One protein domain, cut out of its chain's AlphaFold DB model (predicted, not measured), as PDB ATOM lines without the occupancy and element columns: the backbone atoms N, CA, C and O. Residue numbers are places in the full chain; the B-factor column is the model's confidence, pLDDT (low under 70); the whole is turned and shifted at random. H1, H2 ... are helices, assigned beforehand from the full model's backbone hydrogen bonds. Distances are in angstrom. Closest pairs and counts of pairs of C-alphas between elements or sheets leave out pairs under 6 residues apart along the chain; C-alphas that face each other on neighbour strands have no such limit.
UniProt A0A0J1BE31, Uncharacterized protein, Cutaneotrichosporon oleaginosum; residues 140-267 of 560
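AT A GLANCE: This is residues 140 to 267 of the 560 residues of an uncharacterized protein of Cutaneotrichosporon oleaginosum (UniProt A0A0J1BE31). Two groups of helices lie end to end along one long axis: H1, H3 and H4 make one end, and H5, H6, H7 and H8 make the other. The short H2 sits between them near the middle, where H4 and H5 meet at a corner. The printed part has 128 residues with eight named helices, H1 to H8 in order, and no named strand; its class is all helix. It is compact, with a radius of gyration of the C-alphas of 15.6 A, yet elongated, spanning 51 by 27 by 21 A.

IN THESE COORDINATES: H1, residues 140 to 152, begins at C-alpha 140 (12.830, 27.334, -22.543) and is 18.3 A long. H2 is residues 157 to 161. H3, residues 164 to 180, is 24.5 A long with a kink of 36 degrees near residue 171. H4, residues 183 to 197, measures 20.1 A, and H5, residues 199 to 215, 23.5 A, from C-alpha 199 at (35.641, 26.359, -5.363). H6 is residues 221 to 226. H7, residues 229 to 243, is 22.2 A long; H8, residues 250 to 265, is 22.3 A long and ends at C-alpha 265 (54.199, 14.137, -11.157).

HOW THE PARTS SIT: H4 and H5 are the hubs, touching four helices each. H3 and H4 form a hairpin at a shallow tilt of 28 degrees, opposite ways; the closest C-alphas, of Ile 174 and Ala 186, are 5.2 A apart. H1 touches H4, closest at the C-alphas of Cys 152 and Tyr 188, 5.6 A; at 71 degrees they are only just about perpendicular. H1 touches H3 with residues 140 to 144 alone, closest at the C-alphas of Cys 141 and Cys 173, 5.5 A. H2 touches H1, H4 and H5, for instance with the C-alphas of Cys 160 and Ala 192 5.6 A apart. H4 and H5 touch only at the corner, the C-alphas of Tyr 195 and Gly 201 being closest at 3.9 A. H5 touches H7 with residues 200 to 207 alone, at a steep tilt of 52 degrees, opposite ways; the closest C-alphas, of Cys 204 and Cys 237, are 4.7 A apart. H5 and H6 form a hairpin, closest at the C-alphas of Cys 215 and Cys 222, 5.2 A. H7 and H8 form another, closest at the C-alphas of Val 241 and Gly 251, 6.0 A. Every O i to N i+4 pair is within hydrogen-bond range in H2, H4, H5 and H8, against 6 of 9 in H1, 9 of 13 in H3, 9 of 11 in H7 and 0 of 2 in H6, where 2 of 3 O i to N i+3 pairs are.

THE WHOLE: The two C-alphas farthest apart, of Pro 179 and Ser 220, are 51.9 A apart. The printed part has no cut and no long link. Its mean pLDDT is 79.3; residue 155, residues 180 to 181, 216 to 224 and 266 to 267 are under 70.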
ATOM      1  N   GLN A 140      11.412  27.004 -22.364       70.25
ATOM      2  CA  GLN A 140      12.830  27.334 -22.543       70.25
ATOM      3  C   GLN A 140      13.751  26.185 -22.096       70.25
ATOM      4  O   GLN A 140      14.875  26.048 -22.582       70.25
ATOM      5  N   CYS A 141      13.244  25.306 -21.233       77.00
ATOM      6  CA  CYS A 141      13.955  24.153 -20.709       77.00
ATOM      7  C   CYS A 141      14.034  22.990 -21.709       77.00
ATOM      8  O   CYS A 141      14.896  22.129 -21.561       77.00
ATOM      9  N   ASP A 142      13.196  22.970 -22.750       71.75
ATOM     10  CA  ASP A 142      13.198  21.927 -23.785       71.75
ATOM     11  C   ASP A 142      14.435  21.966 -24.672       71.75
ATOM     12  O   ASP A 142      15.022  20.928 -24.966       71.75
ATOM     13  N   ALA A 143      14.854  23.164 -25.080       75.38
ATOM     14  CA  ALA A 143      16.087  23.346 -25.841       75.38
ATOM     15  C   ALA A 143      17.330  23.159 -24.953       75.38
ATOM     16  O   ALA A 143      18.387  22.738 -25.423       75.38
ATOM     17  N   LEU A 144      17.199  23.460 -23.656       81.88
ATOM     18  CA  LEU A 144      18.289  23.389 -22.692       81.88
ATOM     19  C   LEU A 144      18.540  21.962 -22.180       81.88
ATOM     20  O   LEU A 144      19.698  21.594 -22.001       81.88
ATOM     21  N   TYR A 145      17.499  21.141 -21.989       80.75
ATOM     22  CA  TYR A 145      17.615  19.778 -21.451       80.75
ATOM     23  C   TYR A 145      18.614  18.905 -22.233       80.75
ATOM     24  O   TYR A 145      19.555  18.408 -21.608       80.75
ATOM     25  N   PRO A 146      18.522  18.756 -23.575       81.44
ATOM     26  CA  PRO A 146      19.465  17.938 -24.333       81.44
ATOM     27  C   PRO A 146      20.897  18.466 -24.248       81.44
ATOM     28  O   PRO A 146      21.835  17.676 -24.226       81.44
ATOM     29  N   ARG A 147      21.070  19.792 -24.172       85.62
ATOM     30  CA  ARG A 147      22.381  20.449 -24.098       85.62
ATOM     31  C   ARG A 147      23.039  20.253 -22.729       85.62
ATOM     32  O   ARG A 147      24.214  19.903 -22.684       85.62
ATOM     33  N   VAL A 148      22.285  20.404 -21.636       87.62
ATOM     34  CA  VAL A 148      22.756  20.132 -20.264       87.62
ATOM     35  C   VAL A 148      23.095  18.653 -20.097       87.62
ATOM     36  O   VAL A 148      24.196  18.323 -19.668       87.62
ATOM     37  N   MET A 149      22.184  17.765 -20.504       85.06
ATOM     38  CA  MET A 149      22.384  16.319 -20.436       85.06
ATOM     39  C   MET A 149      23.599  15.882 -21.266       85.06
ATOM     40  O   MET A 149      24.447  15.166 -20.757       85.06
ATOM     41  N   MET A 150      23.739  16.332 -22.518       84.56
ATOM     42  CA  MET A 150      24.879  15.952 -23.365       84.56
ATOM     43  C   MET A 150      26.219  16.441 -22.799       84.56
ATOM     44  O   MET A 150      27.204  15.712 -22.855       84.56
ATOM     45  N   ALA A 151      26.258  17.649 -22.238       87.88
ATOM     46  CA  ALA A 151      27.472  18.231 -21.679       87.88
ATOM     47  C   ALA A 151      27.886  17.591 -20.340       87.88
ATOM     48  O   ALA A 151      29.056  17.249 -20.166       87.88
ATOM     49  N   CYS A 152      26.944  17.393 -19.412       86.12
ATOM     50  CA  CYS A 152      27.223  16.897 -18.057       86.12
ATOM     51  C   CYS A 152      27.129  15.372 -17.901       86.12
ATOM     52  O   CYS A 152      27.678  14.831 -16.951       86.12
ATOM     53  N   ASN A 153      26.534  14.652 -18.857       83.31
ATOM     54  CA  ASN A 153      26.693  13.196 -18.968       83.31
ATOM     55  C   ASN A 153      27.962  12.804 -19.756       83.31
ATOM     56  O   ASN A 153      28.274  11.623 -19.895       83.31
ATOM     57  N   SER A 154      28.693  13.775 -20.319       76.38
ATOM     58  CA  SER A 154      29.971  13.499 -20.976       76.38
ATOM     59  C   SER A 154      31.073  13.238 -19.948       76.38
ATOM     60  O   SER A 154      31.083  13.810 -18.857       76.38
ATOM     61  N   SER A 155      32.066  12.437 -20.333       68.81
ATOM     62  CA  SER A 155      33.306  12.255 -19.575       68.81
ATOM     63  C   SER A 155      34.262  13.457 -19.667       68.81
ATOM     64  O   SER A 155      35.404  13.337 -19.237       68.81
ATOM     65  N   ASN A 156      33.835  14.593 -20.241       76.88
ATOM     66  CA  ASN A 156      34.610  15.831 -20.298       76.88
ATOM     67  C   ASN A 156      33.949  16.935 -19.437       76.88
ATOM     68  O   ASN A 156      33.024  17.622 -19.882       76.88
ATOM     69  N   PRO A 157      34.455  17.165 -18.211       76.94
ATOM     70  CA  PRO A 157      33.993  18.230 -17.322       76.94
ATOM     71  C   PRO A 157      34.026  19.652 -17.899       76.94
ATOM     72  O   PRO A 157      33.198  20.478 -17.509       76.94
ATOM     73  N   GLU A 158      34.914  19.958 -18.853       80.94
ATOM     74  CA  GLU A 158      34.936  21.276 -19.504       80.94
ATOM     75  C   GLU A 158      33.643  21.546 -20.276       80.94
ATOM     76  O   GLU A 158      33.143  22.672 -20.285       80.94
ATOM     77  N   THR A 159      33.055  20.508 -20.881       85.62
ATOM     78  CA  THR A 159      31.801  20.633 -21.631       85.62
ATOM     79  C   THR A 159      30.654  21.026 -20.699       85.62
ATOM     80  O   THR A 159      29.875  21.920 -21.030       85.62
ATOM     81  N   CYS A 160      30.594  20.427 -19.502       87.38
ATOM     82  CA  CYS A 160      29.622  20.773 -18.463       87.38
ATOM     83  C   CYS A 160      29.861  22.189 -17.900       87.38
ATOM     84  O   CYS A 160      28.918  22.971 -17.786       87.38
ATOM     85  N   ARG A 161      31.121  22.589 -17.657       85.69
ATOM     86  CA  ARG A 161      31.468  23.979 -17.292       85.69
ATOM     87  C   ARG A 161      31.114  24.998 -18.381       85.69
ATOM     88  O   ARG A 161      30.787  26.139 -18.059       85.69
ATOM     89  N   GLY A 162      31.115  24.613 -19.656       88.12
ATOM     90  CA  GLY A 162      30.664  25.465 -20.764       88.12
ATOM     91  C   GLY A 162      29.232  26.001 -20.603       88.12
ATOM     92  O   GLY A 162      28.855  26.965 -21.267       88.12
ATOM     93  N   LEU A 163      28.443  25.422 -19.692       90.75
ATOM     94  CA  LEU A 163      27.092  25.848 -19.343       90.75
ATOM     95  C   LEU A 163      27.021  26.968 -18.290       90.75
ATOM     96  O   LEU A 163      25.922  27.435 -18.004       90.75
ATOM     97  N   CYS A 164      28.132  27.431 -17.700       91.31
ATOM     98  CA  CYS A 164      28.067  28.431 -16.622       91.31
ATOM     99  C   CYS A 164      27.419  29.763 -17.038       91.31
ATOM    100  O   CYS A 164      26.831  30.435 -16.194       91.31
ATOM    101  N   GLY A 165      27.469  30.126 -18.326       89.75
ATOM    102  CA  GLY A 165      26.734  31.282 -18.858       89.75
ATOM    103  C   GLY A 165      25.209  31.104 -18.847       89.75
ATOM    104  O   GLY A 165      24.481  32.085 -18.745       89.75
ATOM    105  N   ASP A 166      24.729  29.859 -18.884       90.81
ATOM    106  CA  ASP A 166      23.311  29.488 -18.875       90.81
ATOM    107  C   ASP A 166      22.806  29.089 -17.471       90.81
ATOM    108  O   ASP A 166      21.636  28.741 -17.316       90.81
ATOM    109  N   LEU A 167      23.651  29.145 -16.429       89.69
ATOM    110  CA  LEU A 167      23.345  28.611 -15.092       89.69
ATOM    111  C   LEU A 167      22.056  29.185 -14.476       89.69
ATOM    112  O   LEU A 167      21.326  28.465 -13.796       89.69
ATOM    113  N   GLY A 168      21.751  30.462 -14.724       87.81
ATOM    114  CA  GLY A 168      20.493  31.072 -14.278       87.81
ATOM    115  C   GLY A 168      19.269  30.359 -14.860       87.81
ATOM    116  O   GLY A 168      18.363  29.989 -14.116       87.81
ATOM    117  N   LEU A 169      19.290  30.082 -16.167       87.12
ATOM    118  CA  LEU A 169      18.222  29.358 -16.856       87.12
ATOM    119  C   LEU A 169      18.191  27.876 -16.450       87.12
ATOM    120  O   LEU A 169      17.112  27.322 -16.276       87.12
ATOM    121  N   ILE A 170      19.352  27.248 -16.220       88.56
ATOM    122  CA  ILE A 170      19.431  25.878 -15.682       88.56
ATOM    123  C   ILE A 170      18.723  25.798 -14.327       88.56
ATOM    124  O   ILE A 170      17.870  24.936 -14.145       88.56
ATOM    125  N   ASN A 171      19.008  26.716 -13.399       87.62
ATOM    126  CA  ASN A 171      18.366  26.738 -12.083       87.62
ATOM    127  C   ASN A 171      16.849  26.976 -12.175       87.62
ATOM    128  O   ASN A 171      16.088  26.263 -11.520       87.62
ATOM    129  N   GLU A 172      16.394  27.911 -13.020       84.94
ATOM    130  CA  GLU A 172      14.960  28.098 -13.299       84.94
ATOM    131  C   GLU A 172      14.311  26.804 -13.821       84.94
ATOM    132  O   GLU A 172      13.221  26.427 -13.387       84.94
ATOM    133  N   CYS A 173      15.005  26.072 -14.694       82.50
ATOM    134  CA  CYS A 173      14.538  24.805 -15.242       82.50
ATOM    135  C   CYS A 173      14.558  23.645 -14.231       82.50
ATOM    136  O   CYS A 173      13.678  22.786 -14.287       82.50
ATOM    137  N   ILE A 174      15.505  23.609 -13.285       82.44
ATOM    138  CA  ILE A 174      15.514  22.621 -12.192       82.44
ATOM    139  C   ILE A 174      14.289  22.836 -11.297       82.44
ATOM    140  O   ILE A 174      13.598  21.873 -10.971       82.44
ATOM    141  N   GLU A 175      13.998  24.087 -10.926       82.06
ATOM    142  CA  GLU A 175      12.810  24.434 -10.136       82.06
ATOM    143  C   GLU A 175      11.508  24.129 -10.894       82.06
ATOM    144  O   GLU A 175      10.595  23.543 -10.318       82.06
ATOM    145  N   CYS A 176      11.444  24.434 -12.197       78.31
ATOM    146  CA  CYS A 176      10.324  24.065 -13.074       78.31
ATOM    147  C   CYS A 176      10.083  22.544 -13.114       78.31
ATOM    148  O   CYS A 176       8.936  22.110 -13.027       78.31
ATOM    149  N   TYR A 177      11.135  21.725 -13.248       74.38
ATOM    150  CA  TYR A 177      10.992  20.273 -13.409       74.38
ATOM    151  C   TYR A 177      10.881  19.492 -12.090       74.38
ATOM    152  O   TYR A 177      10.441  18.338 -12.102       74.38
ATOM    153  N   ARG A 178      11.231  20.100 -10.945       74.50
ATOM    154  CA  ARG A 178      11.186  19.461  -9.617       74.50
ATOM    155  C   ARG A 178       9.810  18.873  -9.246       74.50
ATOM    156  O   ARG A 178       9.806  17.733  -8.784       74.50
ATOM    157  N   PRO A 179       8.658  19.552  -9.449       70.00
ATOM    158  CA  PRO A 179       7.343  19.007  -9.088       70.00
ATOM    159  C   PRO A 179       6.954  17.739  -9.859       70.00
ATOM    160  O   PRO A 179       6.114  16.980  -9.389       70.00
ATOM    161  N   TYR A 180       7.560  17.495 -11.025       67.00
ATOM    162  CA  TYR A 180       7.218  16.378 -11.914       67.00
ATOM    163  C   TYR A 180       8.106  15.136 -11.717       67.00
ATOM    164  O   TYR A 180       7.962  14.152 -12.439       67.00
ATOM    165  N   GLY A 181       9.041  15.164 -10.759       65.25
ATOM    166  CA  GLY A 181       9.890  14.010 -10.434       65.25
ATOM    167  C   GLY A 181      11.010  13.711 -11.442       65.25
ATOM    168  O   GLY A 181      11.594  12.627 -11.398       65.25
ATOM    169  N   PHE A 182      11.353  14.653 -12.330       70.50
ATOM    170  CA  PHE A 182      12.467  14.514 -13.280       70.50
ATOM    171  C   PHE A 182      13.832  14.736 -12.610       70.50
ATOM    172  O   PHE A 182      14.577  15.668 -12.923       70.50
ATOM    173  N   GLU A 183      14.180  13.845 -11.678       71.12
ATOM    174  CA  GLU A 183      15.462  13.872 -10.966       71.12
ATOM    175  C   GLU A 183      16.680  13.796 -11.894       71.12
ATOM    176  O   GLU A 183      17.756  14.256 -11.514       71.12
ATOM    177  N   GLU A 184      16.531  13.231 -13.095       71.31
ATOM    178  CA  GLU A 184      17.595  13.152 -14.101       71.31
ATOM    179  C   GLU A 184      18.049  14.552 -14.552       71.31
ATOM    180  O   GLU A 184      19.241  14.850 -14.501       71.31
ATOM    181  N   TYR A 185      17.120  15.465 -14.872       72.50
ATOM    182  CA  TYR A 185      17.497  16.846 -15.200       72.50
ATOM    183  C   TYR A 185      18.101  17.573 -13.999       72.50
ATOM    184  O   TYR A 185      19.138  18.225 -14.112       72.50
ATOM    185  N   ALA A 186      17.470  17.426 -12.829       78.12
ATOM    186  CA  ALA A 186      17.951  18.039 -11.597       78.12
ATOM    187  C   ALA A 186      19.355  17.541 -11.210       78.12
ATOM    188  O   ALA A 186      20.095  18.257 -10.544       78.12
ATOM    189  N   SER A 187      19.731  16.333 -11.633       83.00
ATOM    190  CA  SER A 187      21.061  15.755 -11.441       83.00
ATOM    191  C   SER A 187      22.110  16.442 -12.310       83.00
ATOM    192  O   SER A 187      22.998  17.089 -11.764       83.00
ATOM    193  N   TYR A 188      21.955  16.428 -13.637       84.56
ATOM    194  CA  TYR A 188      22.905  17.097 -14.537       84.56
ATOM    195  C   TYR A 188      22.958  18.621 -14.331       84.56
ATOM    196  O   TYR A 188      24.004  19.246 -14.498       84.56
ATOM    197  N   GLY A 189      21.842  19.233 -13.924       86.75
ATOM    198  CA  GLY A 189      21.798  20.641 -13.538       86.75
ATOM    199  C   GLY A 189      22.589  20.950 -12.258       86.75
ATOM    200  O   GLY A 189      23.248  21.987 -12.193       86.75
ATOM    201  N   ARG A 190      22.594  20.041 -11.268       88.00
ATOM    202  CA  ARG A 190      23.463  20.142 -10.079       88.00
ATOM    203  C   ARG A 190      24.936  19.947 -10.422       88.00
ATOM    204  O   ARG A 190      25.760  20.653  -9.851       88.00
ATOM    205  N   ASP A 191      25.264  19.064 -11.365       89.94
ATOM    206  CA  ASP A 191      26.644  18.892 -11.841       89.94
ATOM    207  C   ASP A 191      27.160  20.212 -12.440       89.94
ATOM    208  O   ASP A 191      28.195  20.729 -12.014       89.94
ATOM    209  N   ALA A 192      26.382  20.833 -13.338       89.94
ATOM    210  CA  ALA A 192      26.684  22.160 -13.879       89.94
ATOM    211  C   ALA A 192      26.827  23.214 -12.764       89.94
ATOM    212  O   ALA A 192      27.818  23.944 -12.726       89.94
ATOM    213  N   GLN A 193      25.887  23.262 -11.813       90.25
ATOM    214  CA  GLN A 193      25.965  24.164 -10.661       90.25
ATOM    215  C   GLN A 193      27.266  23.969  -9.868       90.25
ATOM    216  O   GLN A 193      27.926  24.954  -9.537       90.25
ATOM    217  N   TRP A 194      27.680  22.724  -9.617       91.88
ATOM    218  CA  TRP A 194      28.893  22.408  -8.869       91.88
ATOM    219  C   TRP A 194      30.156  22.968  -9.537       91.88
ATOM    220  O   TRP A 194      30.927  23.661  -8.866       91.88
ATOM    221  N   TYR A 195      30.336  22.761 -10.851       90.19
ATOM    222  CA  TYR A 195      31.466  23.331 -11.605       90.19
ATOM    223  C   TYR A 195      31.487  24.860 -11.599       90.19
ATOM    224  O   TYR A 195      32.560  25.463 -11.605       90.19
ATOM    225  N   CYS A 196      30.313  25.492 -11.605       90.38
ATOM    226  CA  CYS A 196      30.201  26.938 -11.738       90.38
ATOM    227  C   CYS A 196      30.309  27.687 -10.402       90.38
ATOM    228  O   CYS A 196      30.919  28.756 -10.361       90.38
ATOM    229  N   THR A 197      29.727  27.165  -9.314       89.75
ATOM    230  CA  THR A 197      29.560  27.919  -8.054       89.75
ATOM    231  C   THR A 197      30.420  27.439  -6.892       89.75
ATOM    232  O   THR A 197      30.480  28.142  -5.887       89.75
ATOM    233  N   THR A 198      31.050  26.264  -6.969       90.75
ATOM    234  CA  THR A 198      31.893  25.750  -5.874       90.75
ATOM    235  C   THR A 198      33.372  25.921  -6.193       90.75
ATOM    236  O   THR A 198      33.793  25.704  -7.327       90.75
ATOM    237  N   GLU A 199      34.184  26.259  -5.189       88.06
ATOM    238  CA  GLU A 199      35.641  26.359  -5.363       88.06
ATOM    239  C   GLU A 199      36.243  25.036  -5.861       88.06
ATOM    240  O   GLU A 199      37.107  25.041  -6.730       88.06
ATOM    241  N   GLY A 200      35.733  23.901  -5.367       86.75
ATOM    242  CA  GLY A 200      36.149  22.566  -5.795       86.75
ATOM    243  C   GLY A 200      35.874  22.289  -7.272       86.75
ATOM    244  O   GLY A 200      36.776  21.873  -7.994       86.75
ATOM    245  N   GLY A 201      34.660  22.576  -7.752       87.75
ATOM    246  CA  GLY A 201      34.310  22.413  -9.165       87.75
ATOM    247  C   GLY A 201      35.044  23.391 -10.089       87.75
ATOM    248  O   GLY A 201      35.447  23.024 -11.199       87.75
ATOM    249  N   GLN A 202      35.308  24.612  -9.619       87.94
ATOM    250  CA  GLN A 202      36.148  25.573 -10.333       87.94
ATOM    251  C   GLN A 202      37.609  25.103 -10.416       87.94
ATOM    252  O   GLN A 202      38.185  25.146 -11.503       87.94
ATOM    253  N   ALA A 203      38.186  24.599  -9.321       87.19
ATOM    254  CA  ALA A 203      39.536  24.036  -9.292       87.19
ATOM    255  C   ALA A 203      39.656  22.806 -10.209       87.19
ATOM    256  O   ALA A 203      40.527  22.772 -11.074       87.19
ATOM    257  N   CYS A 204      38.720  21.851 -10.120       87.50
ATOM    258  CA  CYS A 204      38.682  20.677 -11.000       87.50
ATOM    259  C   CYS A 204      38.645  21.038 -12.481       87.50
ATOM    260  O   CYS A 204      39.348  20.448 -13.293       87.50
ATOM    261  N   SER A 205      37.814  22.007 -12.849       82.94
ATOM    262  CA  SER A 205      37.650  22.377 -14.250       82.94
ATOM    263  C   SER A 205      38.774  23.276 -14.778       82.94
ATOM    264  O   SER A 205      39.037  23.238 -15.975       82.94
ATOM    265  N   ARG A 206      39.460  24.060 -13.925       81.56
ATOM    266  CA  ARG A 206      40.738  24.707 -14.290       81.56
ATOM    267  C   ARG A 206      41.808  23.650 -14.547       81.56
ATOM    268  O   ARG A 206      42.365  23.618 -15.636       81.56
ATOM    269  N   MET A 207      41.996  22.744 -13.589       83.94
ATOM    270  CA  MET A 207      42.940  21.630 -13.660       83.94
ATOM    271  C   MET A 207      42.788  20.821 -14.952       83.94
ATOM    272  O   MET A 207      43.768  20.635 -15.660       83.94
ATOM    273  N   ILE A 208      41.568  20.407 -15.307       78.75
ATOM    274  CA  ILE A 208      41.328  19.597 -16.512       78.75
ATOM    275  C   ILE A 208      41.624  20.384 -17.792       78.75
ATOM    276  O   ILE A 208      42.277  19.850 -18.684       78.75
ATOM    277  N   GLY A 209      41.202  21.649 -17.875       76.31
ATOM    278  CA  GLY A 209      41.487  22.486 -19.043       76.31
ATOM    279  C   GLY A 209      42.974  22.805 -19.203       76.31
ATOM    280  O   GLY A 209      43.482  22.813 -20.323       76.31
ATOM    281  N   ASP A 210      43.700  23.007 -18.101       77.75
ATOM    282  CA  ASP A 210      45.153  23.179 -18.127       77.75
ATOM    283  C   ASP A 210      45.878  21.879 -18.487       77.75
ATOM    284  O   ASP A 210      46.786  21.923 -19.310       77.75
ATOM    285  N   VAL A 211      45.453  20.725 -17.957       75.44
ATOM    286  CA  VAL A 211      46.000  19.414 -18.340       75.44
ATOM    287  C   VAL A 211      45.778  19.152 -19.827       75.44
ATOM    288  O   VAL A 211      46.759  18.929 -20.522       75.44
ATOM    289  N   ASN A 212      44.551  19.257 -20.348       74.50
ATOM    290  CA  ASN A 212      44.277  19.071 -21.779       74.50
ATOM    291  C   ASN A 212      45.167  20.005 -22.626       74.50
ATOM    292  O   ASN A 212      45.975  19.557 -23.437       74.50
ATOM    293  N   ARG A 213      45.117  21.316 -22.347       74.25
ATOM    294  CA  ARG A 213      45.847  22.358 -23.089       74.25
ATOM    295  C   ARG A 213      47.370  22.208 -23.067       74.25
ATOM    296  O   ARG A 213      48.020  22.630 -24.019       74.25
ATOM    297  N   LEU A 214      47.947  21.712 -21.973       70.56
ATOM    298  CA  LEU A 214      49.400  21.654 -21.770       70.56
ATOM    299  C   LEU A 214      49.981  20.242 -21.961       70.56
ATOM    300  O   LEU A 214      51.199  20.114 -22.073       70.56
ATOM    301  N   CYS A 215      49.150  19.196 -22.032       70.06
ATOM    302  CA  CYS A 215      49.582  17.810 -22.235       70.06
ATOM    303  C   CYS A 215      49.224  17.198 -23.598       70.06
ATOM    304  O   CYS A 215      49.803  16.159 -23.927       70.06
ATOM    305  N   ASP A 216      48.348  17.815 -24.401       62.53
ATOM    306  CA  ASP A 216      47.961  17.288 -25.725       62.53
ATOM    307  C   ASP A 216      49.160  17.092 -26.685       62.53
ATOM    308  O   ASP A 216      49.177  16.136 -27.462       62.53
ATOM    309  N   ASP A 217      50.203  17.930 -26.591       52.38
ATOM    310  CA  ASP A 217      51.392  17.882 -27.466       52.38
ATOM    311  C   ASP A 217      52.538  16.974 -26.953       52.38
ATOM    312  O   ASP A 217      53.575  16.830 -27.610       52.38
ATOM    313  N   GLY A 218      52.362  16.303 -25.806       51.91
ATOM    314  CA  GLY A 218      53.281  15.279 -25.297       51.91
ATOM    315  C   GLY A 218      54.011  15.605 -23.985       51.91
ATOM    316  O   GLY A 218      53.958  16.701 -23.437       51.91
ATOM    317  N   GLN A 219      54.716  14.599 -23.453       54.16
ATOM    318  CA  GLN A 219      55.171  14.538 -22.052       54.16
ATOM    319  C   GLN A 219      56.138  15.639 -21.575       54.16
ATOM    320  O   GLN A 219      56.430  15.672 -20.381       54.16
ATOM    321  N   SER A 220      56.682  16.498 -22.438       54.22
ATOM    322  CA  SER A 220      57.631  17.542 -22.021       54.22
ATOM    323  C   SER A 220      56.959  18.756 -21.374       54.22
ATOM    324  O   SER A 220      57.524  19.305 -20.434       54.22
ATOM    325  N   SER A 221      55.767  19.154 -21.827       57.69
ATOM    326  CA  SER A 221      55.062  20.361 -21.357       57.69
ATOM    327  C   SER A 221      54.184  20.134 -20.118       57.69
ATOM    328  O   SER A 221      53.867  21.083 -19.406       57.69
ATOM    329  N   CYS A 222      53.859  18.881 -19.783       65.25
ATOM    330  CA  CYS A 222      53.122  18.552 -18.556       65.25
ATOM    331  C   CYS A 222      53.905  18.826 -17.257       65.25
ATOM    332  O   CYS A 222      53.296  18.935 -16.194       65.25
ATOM    333  N   LYS A 223      55.245  18.906 -17.305       67.38
ATOM    334  CA  LYS A 223      56.076  19.063 -16.096       67.38
ATOM    335  C   LYS A 223      55.808  20.363 -15.346       67.38
ATOM    336  O   LYS A 223      55.843  20.357 -14.119       67.38
ATOM    337  N   ASP A 224      55.495  21.443 -16.055       67.31
ATOM    338  CA  ASP A 224      55.248  22.747 -15.432       67.31
ATOM    339  C   ASP A 224      53.979  22.716 -14.556       67.31
ATOM    340  O   ASP A 224      53.936  23.331 -13.488       67.31
ATOM    341  N   ILE A 225      52.991  21.897 -14.942       71.81
ATOM    342  CA  ILE A 225      51.737  21.658 -14.206       71.81
ATOM    343  C   ILE A 225      51.989  20.930 -12.872       71.81
ATOM    344  O   ILE A 225      51.216  21.078 -11.926       71.81
ATOM    345  N   CYS A 226      53.081  20.165 -12.756       73.31
ATOM    346  CA  CYS A 226      53.452  19.459 -11.524       73.31
ATOM    347  C   CYS A 226      53.925  20.392 -10.393       73.31
ATOM    348  O   CYS A 226      54.317  19.911  -9.330       73.31
ATOM    349  N   THR A 227      53.938  21.714 -10.603       70.31
ATOM    350  CA  THR A 227      54.451  22.690  -9.635       70.31
ATOM    351  C   THR A 227      53.510  23.884  -9.451       70.31
ATOM    352  O   THR A 227      52.645  24.172 -10.278       70.31
ATOM    353  N   GLY A 228      53.676  24.604  -8.337       71.94
ATOM    354  CA  GLY A 228      52.971  25.862  -8.088       71.94
ATOM    355  C   GLY A 228      51.452  25.714  -7.930       71.94
ATOM    356  O   GLY A 228      50.961  24.789  -7.287       71.94
ATOM    357  N   SER A 229      50.701  26.668  -8.487       74.94
ATOM    358  CA  SER A 229      49.252  26.803  -8.280       74.94
ATOM    359  C   SER A 229      48.419  25.658  -8.858       74.94
ATOM    360  O   SER A 229      47.363  25.356  -8.308       74.94
ATOM    361  N   HIS A 230      48.876  25.005  -9.931       75.69
ATOM    362  CA  HIS A 230      48.127  23.905 -10.544       75.69
ATOM    363  C   HIS A 230      48.055  22.688  -9.611       75.69
ATOM    364  O   HIS A 230      46.995  22.077  -9.490       75.69
ATOM    365  N   TRP A 231      49.133  22.391  -8.874       76.69
ATOM    366  CA  TRP A 231      49.157  21.315  -7.876       76.69
ATOM    367  C   TRP A 231      48.148  21.534  -6.738       76.69
ATOM    368  O   TRP A 231      47.466  20.596  -6.324       76.69
ATOM    369  N   GLU A 232      47.985  22.774  -6.267       81.94
ATOM    370  CA  GLU A 232      46.966  23.090  -5.258       81.94
ATOM    371  C   GLU A 232      45.540  22.999  -5.821       81.94
ATOM    372  O   GLU A 232      44.671  22.449  -5.145       81.94
ATOM    373  N   ASP A 233      45.302  23.426  -7.069       83.75
ATOM    374  CA  ASP A 233      44.016  23.216  -7.757       83.75
ATOM    375  C   ASP A 233      43.688  21.713  -7.903       83.75
ATOM    376  O   ASP A 233      42.551  21.299  -7.668       83.75
ATOM    377  N   ILE A 234      44.685  20.868  -8.198       84.12
ATOM    378  CA  ILE A 234      44.544  19.401  -8.225       84.12
ATOM    379  C   ILE A 234      44.174  18.865  -6.843       84.12
ATOM    380  O   ILE A 234      43.196  18.128  -6.717       84.12
ATOM    381  N   LYS A 235      44.897  19.249  -5.784       84.88
ATOM    382  CA  LYS A 235      44.601  18.779  -4.421       84.88
ATOM    383  C   LYS A 235      43.283  19.336  -3.888       84.88
ATOM    384  O   LYS A 235      42.611  18.675  -3.096       84.88
ATOM    385  N   GLN A 236      42.865  20.535  -4.291       88.56
ATOM    386  CA  GLN A 236      41.535  21.069  -3.986       88.56
ATOM    387  C   GLN A 236      40.440  20.286  -4.725       88.56
ATOM    388  O   GLN A 236      39.440  19.926  -4.104       88.56
ATOM    389  N   CYS A 237      40.663  19.935  -5.992       89.12
ATOM    390  CA  CYS A 237      39.772  19.073  -6.760       89.12
ATOM    391  C   CYS A 237      39.638  17.667  -6.143       89.12
ATOM    392  O   CYS A 237      38.525  17.219  -5.861       89.12
ATOM    393  N   GLU A 238      40.759  17.004  -5.846       88.50
ATOM    394  CA  GLU A 238      40.828  15.665  -5.237       88.50
ATOM    395  C   GLU A 238      40.030  15.589  -3.923       88.50
ATOM    396  O   GLU A 238      39.308  14.623  -3.677       88.50
ATOM    397  N   ARG A 239      40.085  16.652  -3.106       90.12
ATOM    398  CA  ARG A 239      39.311  16.781  -1.858       90.12
ATOM    399  C   ARG A 239      37.817  17.057  -2.078       90.12
ATOM    400  O   ARG A 239      37.017  16.727  -1.204       90.12
ATOM    401  N   ALA A 240      37.432  17.664  -3.201       88.50
ATOM    402  CA  ALA A 240      36.062  18.104  -3.467       88.50
ATOM    403  C   ALA A 240      35.211  17.089  -4.248       88.50
ATOM    404  O   ALA A 240      33.995  17.047  -4.064       88.50
ATOM    405  N   VAL A 241      35.811  16.260  -5.108       88.00
ATOM    406  CA  VAL A 241      35.061  15.269  -5.904       88.00
ATOM    407  C   VAL A 241      34.286  14.260  -5.035       88.00
ATOM    408  O   VAL A 241      33.110  14.046  -5.336       88.00
ATOM    409  N   PRO A 242      34.824  13.690  -3.933       84.44
ATOM    410  CA  PRO A 242      34.088  12.718  -3.114       84.44
ATOM    411  C   PRO A 242      32.800  13.255  -2.467       84.44
ATOM    412  O   PRO A 242      31.894  12.478  -2.174       84.44
ATOM    413  N   SER A 243      32.703  14.570  -2.243       82.38
ATOM    414  CA  SER A 243      31.535  15.244  -1.652       82.38
ATOM    415  C   SER A 243      30.680  16.007  -2.672       82.38
ATOM    416  O   SER A 243      29.655  16.577  -2.303       82.38
ATOM    417  N   SER A 244      31.072  16.003  -3.949       80.25
ATOM    418  CA  SER A 244      30.433  16.775  -5.023       80.25
ATOM    419  C   SER A 244      28.998  16.355  -5.349       80.25
ATOM    420  O   SER A 244      28.201  17.179  -5.788       80.25
ATOM    421  N   GLY A 245      28.670  15.071  -5.164       78.81
ATOM    422  CA  GLY A 245      27.422  14.488  -5.654       78.81
ATOM    423  C   GLY A 245      27.340  14.355  -7.182       78.81
ATOM    424  O   GLY A 245      26.244  14.091  -7.675       78.81
ATOM    425  N   LEU A 246      28.464  14.522  -7.900       83.50
ATOM    426  CA  LEU A 246      28.548  14.430  -9.363       83.50
ATOM    427  C   LEU A 246      27.925  13.143  -9.903       83.50
ATOM    428  O   LEU A 246      28.157  12.056  -9.361       83.50
ATOM    429  N   THR A 247      27.180  13.250 -11.002       73.75
ATOM    430  CA  THR A 247      26.451  12.102 -11.546       73.75
ATOM    431  C   THR A 247      27.190  11.337 -12.648       73.75
ATOM    432  O   THR A 247      28.191  11.777 -13.218       73.75
ATOM    433  N   GLY A 248      26.719  10.111 -12.905       72.81
ATOM    434  CA  GLY A 248      27.260   9.234 -13.941       72.81
ATOM    435  C   GLY A 248      28.728   8.862 -13.716       72.81
ATOM    436  O   GLY A 248      29.128   8.439 -12.632       72.81
ATOM    437  N   THR A 249      29.524   8.981 -14.776       74.69
ATOM    438  CA  THR A 249      30.951   8.633 -14.789       74.69
ATOM    439  C   THR A 249      31.873   9.792 -14.410       74.69
ATOM    440  O   THR A 249      33.063   9.548 -14.228       74.69
ATOM    441  N   GLN A 250      31.369  11.023 -14.251       77.56
ATOM    442  CA  GLN A 250      32.227  12.205 -14.092       77.56
ATOM    443  C   GLN A 250      33.137  12.126 -12.862       77.56
ATOM    444  O   GLN A 250      34.347  12.277 -13.000       77.56
ATOM    445  N   GLY A 251      32.591  11.826 -11.679       82.00
ATOM    446  CA  GLY A 251      33.386  11.676 -10.453       82.00
ATOM    447  C   GLY A 251      34.527  10.652 -10.602       82.00
ATOM    448  O   GLY A 251      35.687  11.015 -10.404       82.00
ATOM    449  N   PRO A 252      34.238   9.399 -11.010       81.88
ATOM    450  CA  PRO A 252      35.262   8.400 -11.317       81.88
ATOM    451  C   PRO A 252      36.284   8.838 -12.375       81.88
ATOM    452  O   PRO A 252      37.476   8.658 -12.152       81.88
ATOM    453  N   THR A 253      35.859   9.442 -13.490       81.31
ATOM    454  CA  THR A 253      36.773   9.910 -14.549       81.31
ATOM    455  C   THR A 253      37.706  11.018 -14.058       81.31
ATOM    456  O   THR A 253      38.888  11.005 -14.392       81.31
ATOM    457  N   ILE A 254      37.220  11.946 -13.227       83.19
ATOM    458  CA  ILE A 254      38.066  12.992 -12.637       83.19
ATOM    459  C   ILE A 254      39.089  12.374 -11.679       83.19
ATOM    460  O   ILE A 254      40.263  12.728 -11.739       83.19
ATOM    461  N   LEU A 255      38.676  11.433 -10.823       83.81
ATOM    462  CA  LEU A 255      39.587  10.763  -9.888       83.81
ATOM    463  C   LEU A 255      40.640   9.898 -10.602       83.81
ATOM    464  O   LEU A 255      41.787   9.874 -10.167       83.81
ATOM    465  N   ASP A 256      40.288   9.237 -11.706       81.25
ATOM    466  CA  ASP A 256      41.225   8.462 -12.535       81.25
ATOM    467  C   ASP A 256      42.222   9.376 -13.280       81.25
ATOM    468  O   ASP A 256      43.426   9.107 -13.321       81.25
ATOM    469  N   GLY A 257      41.746  10.528 -13.773       77.25
ATOM    470  CA  GLY A 257      42.588  11.589 -14.330       77.25
ATOM    471  C   GLY A 257      43.569  12.165 -13.303       77.25
ATOM    472  O   GLY A 257      44.764  12.253 -13.580       77.25
ATOM    473  N   ILE A 258      43.102  12.470 -12.087       82.12
ATOM    474  CA  ILE A 258      43.952  12.901 -10.962       82.12
ATOM    475  C   ILE A 258      44.940  11.802 -10.564       82.12
ATOM    476  O   ILE A 258      46.102  12.098 -10.312       82.12
ATOM    477  N   GLY A 259      44.520  10.535 -10.529       79.19
ATOM    478  CA  GLY A 259      45.399   9.404 -10.230       79.19
ATOM    479  C   GLY A 259      46.524   9.265 -11.256       79.19
ATOM    480  O   GLY A 259      47.685   9.093 -10.886       79.19
ATOM    481  N   SER A 260      46.192   9.419 -12.538       74.62
ATOM    482  CA  SER A 260      47.149   9.423 -13.650       74.62
ATOM    483  C   SER A 260      48.098  10.624 -13.586       74.62
ATOM    484  O   SER A 260      49.303  10.470 -13.785       74.62
ATOM    485  N   PHE A 261      47.580  11.805 -13.239       76.12
ATOM    486  CA  PHE A 261      48.369  13.022 -13.053       76.12
ATOM    487  C   PHE A 261      49.325  12.915 -11.853       76.12
ATOM    488  O   PHE A 261      50.521  13.166 -11.991       76.12
ATOM    489  N   ASN A 262      48.833  12.470 -10.692       78.31
ATOM    490  CA  ASN A 262      49.653  12.208  -9.510       78.31
ATOM    491  C   ASN A 262      50.738  11.169  -9.843       78.31
ATOM    492  O   ASN A 262      51.901  11.410  -9.557       78.31
ATOM    493  N   GLN A 263      50.427  10.075 -10.551       70.94
ATOM    494  CA  GLN A 263      51.451   9.119 -11.005       70.94
ATOM    495  C   GLN A 263      52.476   9.707 -11.985       70.94
ATOM    496  O   GLN A 263      53.596   9.194 -12.057       70.94
ATOM    497  N   TYR A 264      52.119  10.730 -12.759       70.75
ATOM    498  CA  TYR A 264      53.040  11.418 -13.659       70.75
ATOM    499  C   TYR A 264      53.963  12.385 -12.891       70.75
ATOM    500  O   TYR A 264      55.169  12.373 -13.123       70.75
ATOM    501  N   CYS A 265      53.433  13.149 -11.929       72.50
ATOM    502  CA  CYS A 265      54.199  14.137 -11.157       72.50
ATOM    503  C   CYS A 265      54.948  13.566  -9.939       72.50
ATOM    504  O   CYS A 265      56.019  14.057  -9.591       72.50
ATOM    505  N   GLU A 266      54.422  12.521  -9.293       66.06
ATOM    506  CA  GLU A 266      55.076  11.813  -8.180       66.06
ATOM    507  C   GLU A 266      56.087  10.767  -8.664       66.06
ATOM    508  O   GLU A 266      56.845  10.216  -7.863       66.06
ATOM    509  N   GLN A 267      56.140  10.484  -9.969       50.84
ATOM    510  CA  GLN A 267      57.305   9.826 -10.538       50.84
ATOM    511  C   GLN A 267      58.410  10.867 -10.749       50.84
ATOM    512  O   GLN A 267      58.356  11.599 -11.742       50.84
TER     513      GLN A 267